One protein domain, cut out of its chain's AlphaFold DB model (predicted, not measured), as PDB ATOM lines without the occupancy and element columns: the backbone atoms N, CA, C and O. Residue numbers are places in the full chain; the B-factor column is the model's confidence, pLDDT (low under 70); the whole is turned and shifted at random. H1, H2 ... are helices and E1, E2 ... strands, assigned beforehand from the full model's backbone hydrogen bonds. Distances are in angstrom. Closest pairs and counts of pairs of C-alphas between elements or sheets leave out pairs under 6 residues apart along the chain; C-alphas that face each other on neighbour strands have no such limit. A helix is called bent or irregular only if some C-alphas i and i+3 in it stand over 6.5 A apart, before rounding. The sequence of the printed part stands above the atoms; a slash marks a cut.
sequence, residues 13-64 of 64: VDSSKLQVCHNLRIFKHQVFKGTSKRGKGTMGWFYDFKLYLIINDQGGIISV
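AT A GLANCE: This is residues 13 to 64 of the 64 residues of the protein "Mobile element protein" of Candidatus Enterovibrio escacola (UniProt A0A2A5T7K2). Picture one long strand, E3, as the spine of a thin, strongly twisted sheet, with three shorter strands paired along different parts of it: E2 beside its first residues, E1 along its middle and E4 beside its last residues. The small helix H1 lies near the E2 end and only grazes the sheet, while the E3 and E4 hairpin makes the other end. You have 52 printed residues, with one named helix and four named strands; along the chain E1 comes first, then H1, and after it E2, E3 and E4; the sheet is branched, with the antiparallel neighbour pairs E1 and E3, E2 and E3, and E3 and E4, and the class is mostly strand. The whole is loose, with a radius of gyration of the C-alphas of 14.2 A, and elongated, spanning 43 by 22 by 15 A.

IN THESE COORDINATES: Find C-alpha 13 at (84.207, 109.811, 89.906); from there E1 runs through residues 13 to 19, 19.4 A from first to last C-alpha. H1 follows at residues 23 to 28, 10.0 A long; it is irregular, but only just, with C-alphas 24 and 27 7.0 A apart. E2 takes residues 38 to 41, 10.0 A long. Look next for C-alpha 44 at (67.434, 112.040, 72.002), where E3 begins; it runs 33.6 A to C-alpha 55. E4, residues 61 to 63, is 5.8 A long and ends at (87.610, 99.343, 94.254).

HOW THE PARTS SIT: Begin at E3, which has three neighbours in staggered pairing. E1 lies on one side of it, beside residues 46 to 52, antiparallel at 156 degrees; look for N 16 and O 49, 2.8 A apart and within hydrogen-bond range. E2 lies on the other side, beside residues 44 to 47, antiparallel at 121 degrees, with N 39 and O 46 at 2.9 A. E4 pairs antiparallel with residues 54 to 55 of E3, where N 54 and O 63 are 2.9 A apart. E2, E3 and E4 form a meander, each strand the antiparallel neighbour of the one before; E2 and E3 form a hairpin, as do E3 and E4. E4 is apart from E1 and from E2. H1 is on the sheet but only grazes it, with its residues 23 to 26; its closest C-alpha pair with E3 is Asn 23 and Trp 45, 6.8 A. In H1, 0 of 2 O i to N i+4 pairs are within hydrogen-bond range, against 2 of 3 O i to N i+3 pairs.

THE WHOLE: The two C-alphas farthest apart are those of Leu 24 and Asp 57, at 43.7 A. The printed part has no cut and ends at residue 64, the chain's last. The links E1 to H1, E2 to E3 and E3 to E4 are tight, and H1 to E2 is short. The mean pLDDT of the printed part is 75.5; look for values under 70 at residues 20 to 23, 25, 29 to 30 and 32.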
ATOM      1  N   VAL A  13      85.623 109.933  90.243       77.62
ATOM      2  CA  VAL A  13      84.207 109.811  89.906       77.62
ATOM      3  C   VAL A  13      84.026 110.313  88.491       77.62
ATOM      4  O   VAL A  13      84.189 111.505  88.244       77.62
ATOM      5  N   ASP A  14      83.656 109.416  87.585       75.81
ATOM      6  CA  ASP A  14      83.299 109.775  86.218       75.81
ATOM      7  C   ASP A  14      81.801 109.619  85.989       75.81
ATOM      8  O   ASP A  14      81.163 108.695  86.500       75.81
ATOM      9  N   SER A  15      81.229 110.528  85.206       73.38
ATOM     10  CA  SER A  15      79.856 110.412  84.724       73.38
ATOM     11  C   SER A  15      79.848 110.534  83.209       73.38
ATOM     12  O   SER A  15      80.022 111.625  82.668       73.38
ATOM     13  N   SER A  16      79.592 109.419  82.539       76.31
ATOM     14  CA  SER A  16      79.585 109.312  81.088       76.31
ATOM     15  C   SER A  16      78.158 109.094  80.579       76.31
ATOM     16  O   SER A  16      77.423 108.226  81.058       76.31
ATOM     17  N   LYS A  17      77.748 109.891  79.585       73.94
ATOM     18  CA  LYS A  17      76.444 109.751  78.920       73.94
ATOM     19  C   LYS A  17      76.577 108.807  77.736       73.94
ATOM     20  O   LYS A  17      77.259 109.125  76.765       73.94
ATOM     21  N   LEU A  18      75.875 107.681  77.777       74.19
ATOM     22  CA  LEU A  18      75.780 106.768  76.641       74.19
ATOM     23  C   LEU A  18      74.578 107.164  75.785       74.19
ATOM     24  O   LEU A  18      73.424 106.924  76.154       74.19
ATOM     25  N   GLN A  19      74.848 107.801  74.644       70.56
ATOM     26  CA  GLN A  19      73.818 108.096  73.653       70.56
ATOM     27  C   GLN A  19      73.252 106.790  73.098       70.56
ATOM     28  O   GLN A  19      73.989 105.931  72.615       70.56
ATOM     29  N   VAL A  20      71.929 106.638  73.138       67.50
ATOM     30  CA  VAL A  20      71.289 105.492  72.496       67.50
ATOM     31  C   VAL A  20      71.103 105.834  71.026       67.50
ATOM     32  O   VAL A  20      70.300 106.699  70.686       67.50
ATOM     33  N   CYS A  21      71.826 105.137  70.148       62.53
ATOM     34  CA  CYS A  21      71.843 105.440  68.715       62.53
ATOM     35  C   CYS A  21      70.460 105.347  68.044       62.53
ATOM     36  O   CYS A  21      70.264 105.957  67.003       62.53
ATOM     37  N   HIS A  22      69.488 104.623  68.621       69.00
ATOM     38  CA  HIS A  22      68.117 104.571  68.106       69.00
ATOM     39  C   HIS A  22      67.078 104.251  69.183       69.00
ATOM     40  O   HIS A  22      67.186 103.243  69.886       69.00
ATOM     41  N   ASN A  23      65.992 105.032  69.216       65.06
ATOM     42  CA  ASN A  23      64.905 104.870  70.189       65.06
ATOM     43  C   ASN A  23      64.272 103.471  70.188       65.06
ATOM     44  O   ASN A  23      63.883 102.959  71.234       65.06
ATOM     45  N   LEU A  24      64.229 102.819  69.024       70.25
ATOM     46  CA  LEU A  24      63.690 101.466  68.860       70.25
ATOM     47  C   LEU A  24      64.515 100.395  69.595       70.25
ATOM     48  O   LEU A  24      63.977  99.362  69.983       70.25
ATOM     49  N   ARG A  25      65.816 100.628  69.814       68.69
ATOM     50  CA  ARG A  25      66.706  99.685  70.514       68.69
ATOM     51  C   ARG A  25      66.767  99.919  72.025       68.69
ATOM     52  O   ARG A  25      67.352  99.094  72.722       68.69
ATOM     53  N   ILE A  26      66.113 100.964  72.546       71.00
ATOM     54  CA  ILE A  26      66.085 101.277  73.986       71.00
ATOM     55  C   ILE A  26      65.558 100.086  74.798       71.00
ATOM     56  O   ILE A  26      66.161  99.710  75.795       71.00
ATOM     57  N   PHE A  27      64.476  99.440  74.356       70.31
ATOM     58  CA  PHE A  27      63.876  98.315  75.088       70.31
ATOM     59  C   PHE A  27      64.714  97.027  75.054       70.31
ATOM     60  O   PHE A  27      64.533  96.160  75.903       70.31
ATOM     61  N   LYS A  28      65.643  96.900  74.097       72.44
ATOM     62  CA  LYS A  28      66.575  95.765  74.015       72.44
ATOM     63  C   LYS A  28      67.833  95.969  74.863       72.44
ATOM     64  O   LYS A  28      68.533  94.998  75.141       72.44
ATOM     65  N   HIS A  29      68.119  97.200  75.294       69.81
ATOM     66  CA  HIS A  29      69.251  97.493  76.167       69.81
ATOM     67  C   HIS A  29      68.962  97.007  77.596       69.81
ATOM     68  O   HIS A  29      68.416  97.732  78.423       69.81
ATOM     69  N   GLN A  30      69.330  95.757  77.885       69.50
ATOM     70  CA  GLN A  30      69.199  95.167  79.225       69.50
ATOM     71  C   GLN A  30      70.452  95.333  80.092       69.50
ATOM     72  O   GLN A  30      70.355  95.202  81.306       69.50
ATOM     73  N   VAL A  31      71.596  95.688  79.493       70.56
ATOM     74  CA  VAL A  31      72.894  95.857  80.182       70.56
ATOM     75  C   VAL A  31      72.810  96.849  81.348       70.56
ATOM     76  O   VAL A  31      73.513  96.723  82.339       70.56
ATOM     77  N   PHE A  32      71.907  97.818  81.239       68.69
ATOM     78  CA  PHE A  32      71.735  98.918  82.182       68.69
ATOM     79  C   PHE A  32      70.435  98.831  82.993       68.69
ATOM     80  O   PHE A  32      70.060  99.771  83.699       68.69
ATOM     81  N   LYS A  33      69.711  97.710  82.888       70.56
ATOM     82  CA  LYS A  33      68.406  97.524  83.524       70.56
ATOM     83  C   LYS A  33      68.572  97.447  85.046       70.56
ATOM     84  O   LYS A  33      69.027  96.442  85.571       70.56
ATOM     85  N   GLY A  34      68.175  98.513  85.741       72.50
ATOM     86  CA  GLY A  34      68.235  98.622  87.205       72.50
ATOM     87  C   GLY A  34      69.456  99.375  87.745       72.50
ATOM     88  O   GLY A  34      69.423  99.798  88.895       72.50
ATOM     89  N   THR A  35      70.485  99.608  86.924       71.06
ATOM     90  CA  THR A  35      71.735 100.264  87.357       71.06
ATOM     91  C   THR A  35      71.796 101.737  86.963       71.06
ATOM     92  O   THR A  35      72.330 102.550  87.713       71.06
ATOM     93  N   SER A  36      71.231 102.115  85.815       73.31
ATOM     94  CA  SER A  36      71.271 103.498  85.330       73.31
ATOM     95  C   SER A  36      69.899 104.051  84.973       73.31
ATOM     96  O   SER A  36      68.988 103.350  84.519       73.31
ATOM     97  N   LYS A  37      69.744 105.357  85.212       75.19
ATOM     98  CA  LYS A  37      68.532 106.102  84.880       75.19
ATOM     99  C   LYS A  37      68.584 106.529  83.416       75.19
ATOM    100  O   LYS A  37      69.639 106.849  82.871       75.19
ATOM    101  N   ARG A  38      67.414 106.515  82.779       77.75
ATOM    102  CA  ARG A  38      67.236 106.967  81.402       77.75
ATOM    103  C   ARG A  38      66.892 108.456  81.403       77.75
ATOM    104  O   ARG A  38      65.895 108.843  82.011       77.75
ATOM    105  N   GLY A  39      67.668 109.249  80.676       76.75
ATOM    106  CA  GLY A  39      67.424 110.670  80.450       76.75
ATOM    107  C   GLY A  39      66.956 110.949  79.021       76.75
ATOM    108  O   GLY A  39      67.296 110.222  78.085       76.75
ATOM    109  N   LYS A  40      66.154 112.003  78.842       79.62
ATOM    110  CA  LYS A  40      65.782 112.535  77.523       79.62
ATOM    111  C   LYS A  40      66.387 113.924  77.376       79.62
ATOM    112  O   LYS A  40      66.110 114.801  78.188       79.62
ATOM    113  N   GLY A  41      67.219 114.106  76.359       78.19
ATOM    114  CA  GLY A  41      67.848 115.378  76.021       78.19
ATOM    115  C   GLY A  41      67.374 115.894  74.669       78.19
ATOM    116  O   GLY A  41      66.603 115.237  73.969       78.19
ATOM    117  N   THR A  42      67.884 117.057  74.274       75.19
ATOM    118  CA  THR A  42      67.632 117.673  72.961       75.19
ATOM    119  C   THR A  42      68.064 116.784  71.794       75.19
ATOM    120  O   THR A  42      67.424 116.803  70.750       75.19
ATOM    121  N   MET A  43      69.100 115.961  71.984       74.31
ATOM    122  CA  MET A  43      69.631 115.058  70.951       74.31
ATOM    123  C   MET A  43      69.027 113.640  70.987       74.31
ATOM    124  O   MET A  43      69.435 112.790  70.202       74.31
ATOM    125  N   GLY A  44      68.076 113.355  71.886       76.19
ATOM    126  CA  GLY A  44      67.434 112.040  72.002       76.19
ATOM    127  C   GLY A  44      67.535 111.412  73.393       76.19
ATOM    128  O   GLY A  44      67.712 112.100  74.400       76.19
ATOM    129  N   TRP A  45      67.364 110.092  73.460       79.25
ATOM    130  CA  TRP A  45      67.442 109.338  74.712       79.25
ATOM    131  C   TRP A  45      68.880 108.905  75.015       79.25
ATOM    132  O   TRP A  45      69.609 108.464  74.126       79.25
ATOM    133  N   PHE A  46      69.271 108.992  76.283       78.75
ATOM    134  CA  PHE A  46      70.580 108.561  76.770       78.75
ATOM    135  C   PHE A  46      70.451 107.789  78.085       78.75
ATOM    136  O   PHE A  46      69.458 107.917  78.809       78.75
ATOM    137  N   TYR A  47      71.465 106.980  78.381       77.69
ATOM    138  CA  TYR A  47      71.667 106.390  79.701       77.69
ATOM    139  C   TYR A  47      72.792 107.128  80.416       77.69
ATOM    140  O   TYR A  47      73.859 107.346  79.838       77.69
ATOM    141  N   ASP A  48      72.549 107.491  81.669       74.31
ATOM    142  CA  ASP A  48      73.572 108.072  82.533       74.31
ATOM    143  C   ASP A  48      74.333 106.952  83.238       74.31
ATOM    144  O   ASP A  48      73.762 106.238  84.063       74.31
ATOM    145  N   PHE A  49      75.616 106.788  82.921       75.44
ATOM    146  CA  PHE A  49      76.495 105.851  83.612       75.44
ATOM    147  C   PHE A  49      77.439 106.625  84.528       75.44
ATOM    148  O   PHE A  49      78.072 107.589  84.101       75.44
ATOM    149  N   LYS A  50      77.520 106.221  85.797       77.94
ATOM    150  CA  LYS A  50      78.406 106.843  86.779       77.94
ATOM    151  C   LYS A  50      79.310 105.777  87.376       77.94
ATOM    152  O   LYS A  50      78.810 104.773  87.874       77.94
ATOM    153  N   LEU A  51      80.613 106.002  87.294       80.00
ATOM    154  CA  LEU A  51      81.646 105.086  87.751       80.00
ATOM    155  C   LEU A  51      82.403 105.745  88.905       80.00
ATOM    156  O   LEU A  51      82.866 106.877  88.773       80.00
ATOM    157  N   TYR A  52      82.527 105.036  90.022       82.56
ATOM    158  CA  TYR A  52      83.304 105.464  91.179       82.56
ATOM    159  C   TYR A  52      84.513 104.536  91.293       82.56
ATOM    160  O   TYR A  52      84.382 103.408  91.732       82.56
ATOM    161  N   LEU A  53      85.689 104.981  90.858       83.75
ATOM    162  CA  LEU A  53      86.927 104.206  90.945       83.75
ATOM    163  C   LEU A  53      87.765 104.693  92.121       83.75
ATOM    164  O   LEU A  53      87.998 105.888  92.261       83.75
ATOM    165  N   ILE A  54      88.299 103.777  92.919       83.44
ATOM    166  CA  ILE A  54      89.372 104.086  93.869       83.44
ATOM    167  C   ILE A  54      90.668 103.536  93.288       83.44
ATOM    168  O   ILE A  54      90.767 102.336  93.037       83.44
ATOM    169  N   ILE A  55      91.647 104.409  93.062       84.19
ATOM    170  CA  ILE A  55      92.910 104.082  92.399       84.19
ATOM    171  C   ILE A  55      94.067 104.341  93.375       84.19
ATOM    172  O   ILE A  55      94.050 105.313  94.137       84.19
ATOM    173  N   ASN A  56      95.057 103.448  93.384       82.31
ATOM    174  CA  ASN A  56      96.284 103.635  94.155       82.31
ATOM    175  C   ASN A  56      97.266 104.574  93.429       82.31
ATOM    176  O   ASN A  56      97.101 104.911  92.259       82.31
ATOM    177  N   ASP A  57      98.326 104.971  94.124       80.62
ATOM    178  CA  ASP A  57      99.392 105.829  93.598       80.62
ATOM    179  C   ASP A  57     100.149 105.224  92.399       80.62
ATOM    180  O   ASP A  57     100.747 105.956  91.613       80.62
ATOM    181  N   GLN A  58     100.071 103.904  92.211       83.44
ATOM    182  CA  GLN A  58     100.670 103.174  91.088       83.44
ATOM    183  C   GLN A  58      99.707 102.979  89.901       83.44
ATOM    184  O   GLN A  58     100.057 102.306  88.933       83.44
ATOM    185  N   GLY A  59      98.497 103.549  89.955       78.12
ATOM    186  CA  GLY A  59      97.487 103.431  88.897       78.12
ATOM    187  C   GLY A  59      96.659 102.138  88.922       78.12
ATOM    188  O   GLY A  59      95.889 101.882  88.000       78.12
ATOM    189  N   GLY A  60      96.789 101.316  89.961       82.00
ATOM    190  CA  GLY A  60      95.989 100.111  90.176       82.00
ATOM    191  C   GLY A  60      94.601 100.420  90.742       82.00
ATOM    192  O   GLY A  60      94.462 101.240  91.649       82.00
ATOM    193  N   ILE A  61      93.574  99.735  90.234       85.19
ATOM    194  CA  ILE A  61      92.192  99.852  90.719       85.19
ATOM    195  C   ILE A  61      92.051  99.037  92.007       85.19
ATOM    196  O   ILE A  61      92.268  97.828  92.010       85.19
ATOM    197  N   ILE A  62      91.678  99.707  93.094       84.00
ATOM    198  CA  ILE A  62      91.471  99.106  94.415       84.00
ATOM    199  C   ILE A  62      89.992  98.747  94.624       84.00
ATOM    200  O   ILE A  62      89.695  97.733  95.250       84.00
ATOM    201  N   SER A  63      89.061  99.562  94.111       77.25
ATOM    202  CA  SER A  63      87.610  99.343  94.254       77.25
ATOM    203  C   SER A  63      86.809 100.045  93.149       77.25
ATOM    204  O   SER A  63      87.268 101.067  92.630       77.25
ATOM    205  N   VAL A  64      85.619  99.509  92.829       77.19
ATOM    206  CA  VAL A  64      84.602 100.072  91.907       77.19
ATOM    207  C   VAL A  64      83.251 100.252  92.600       77.19
ATOM    208  O   VAL A  64      83.052  99.561  93.626       77.19
TER     209      VAL A  64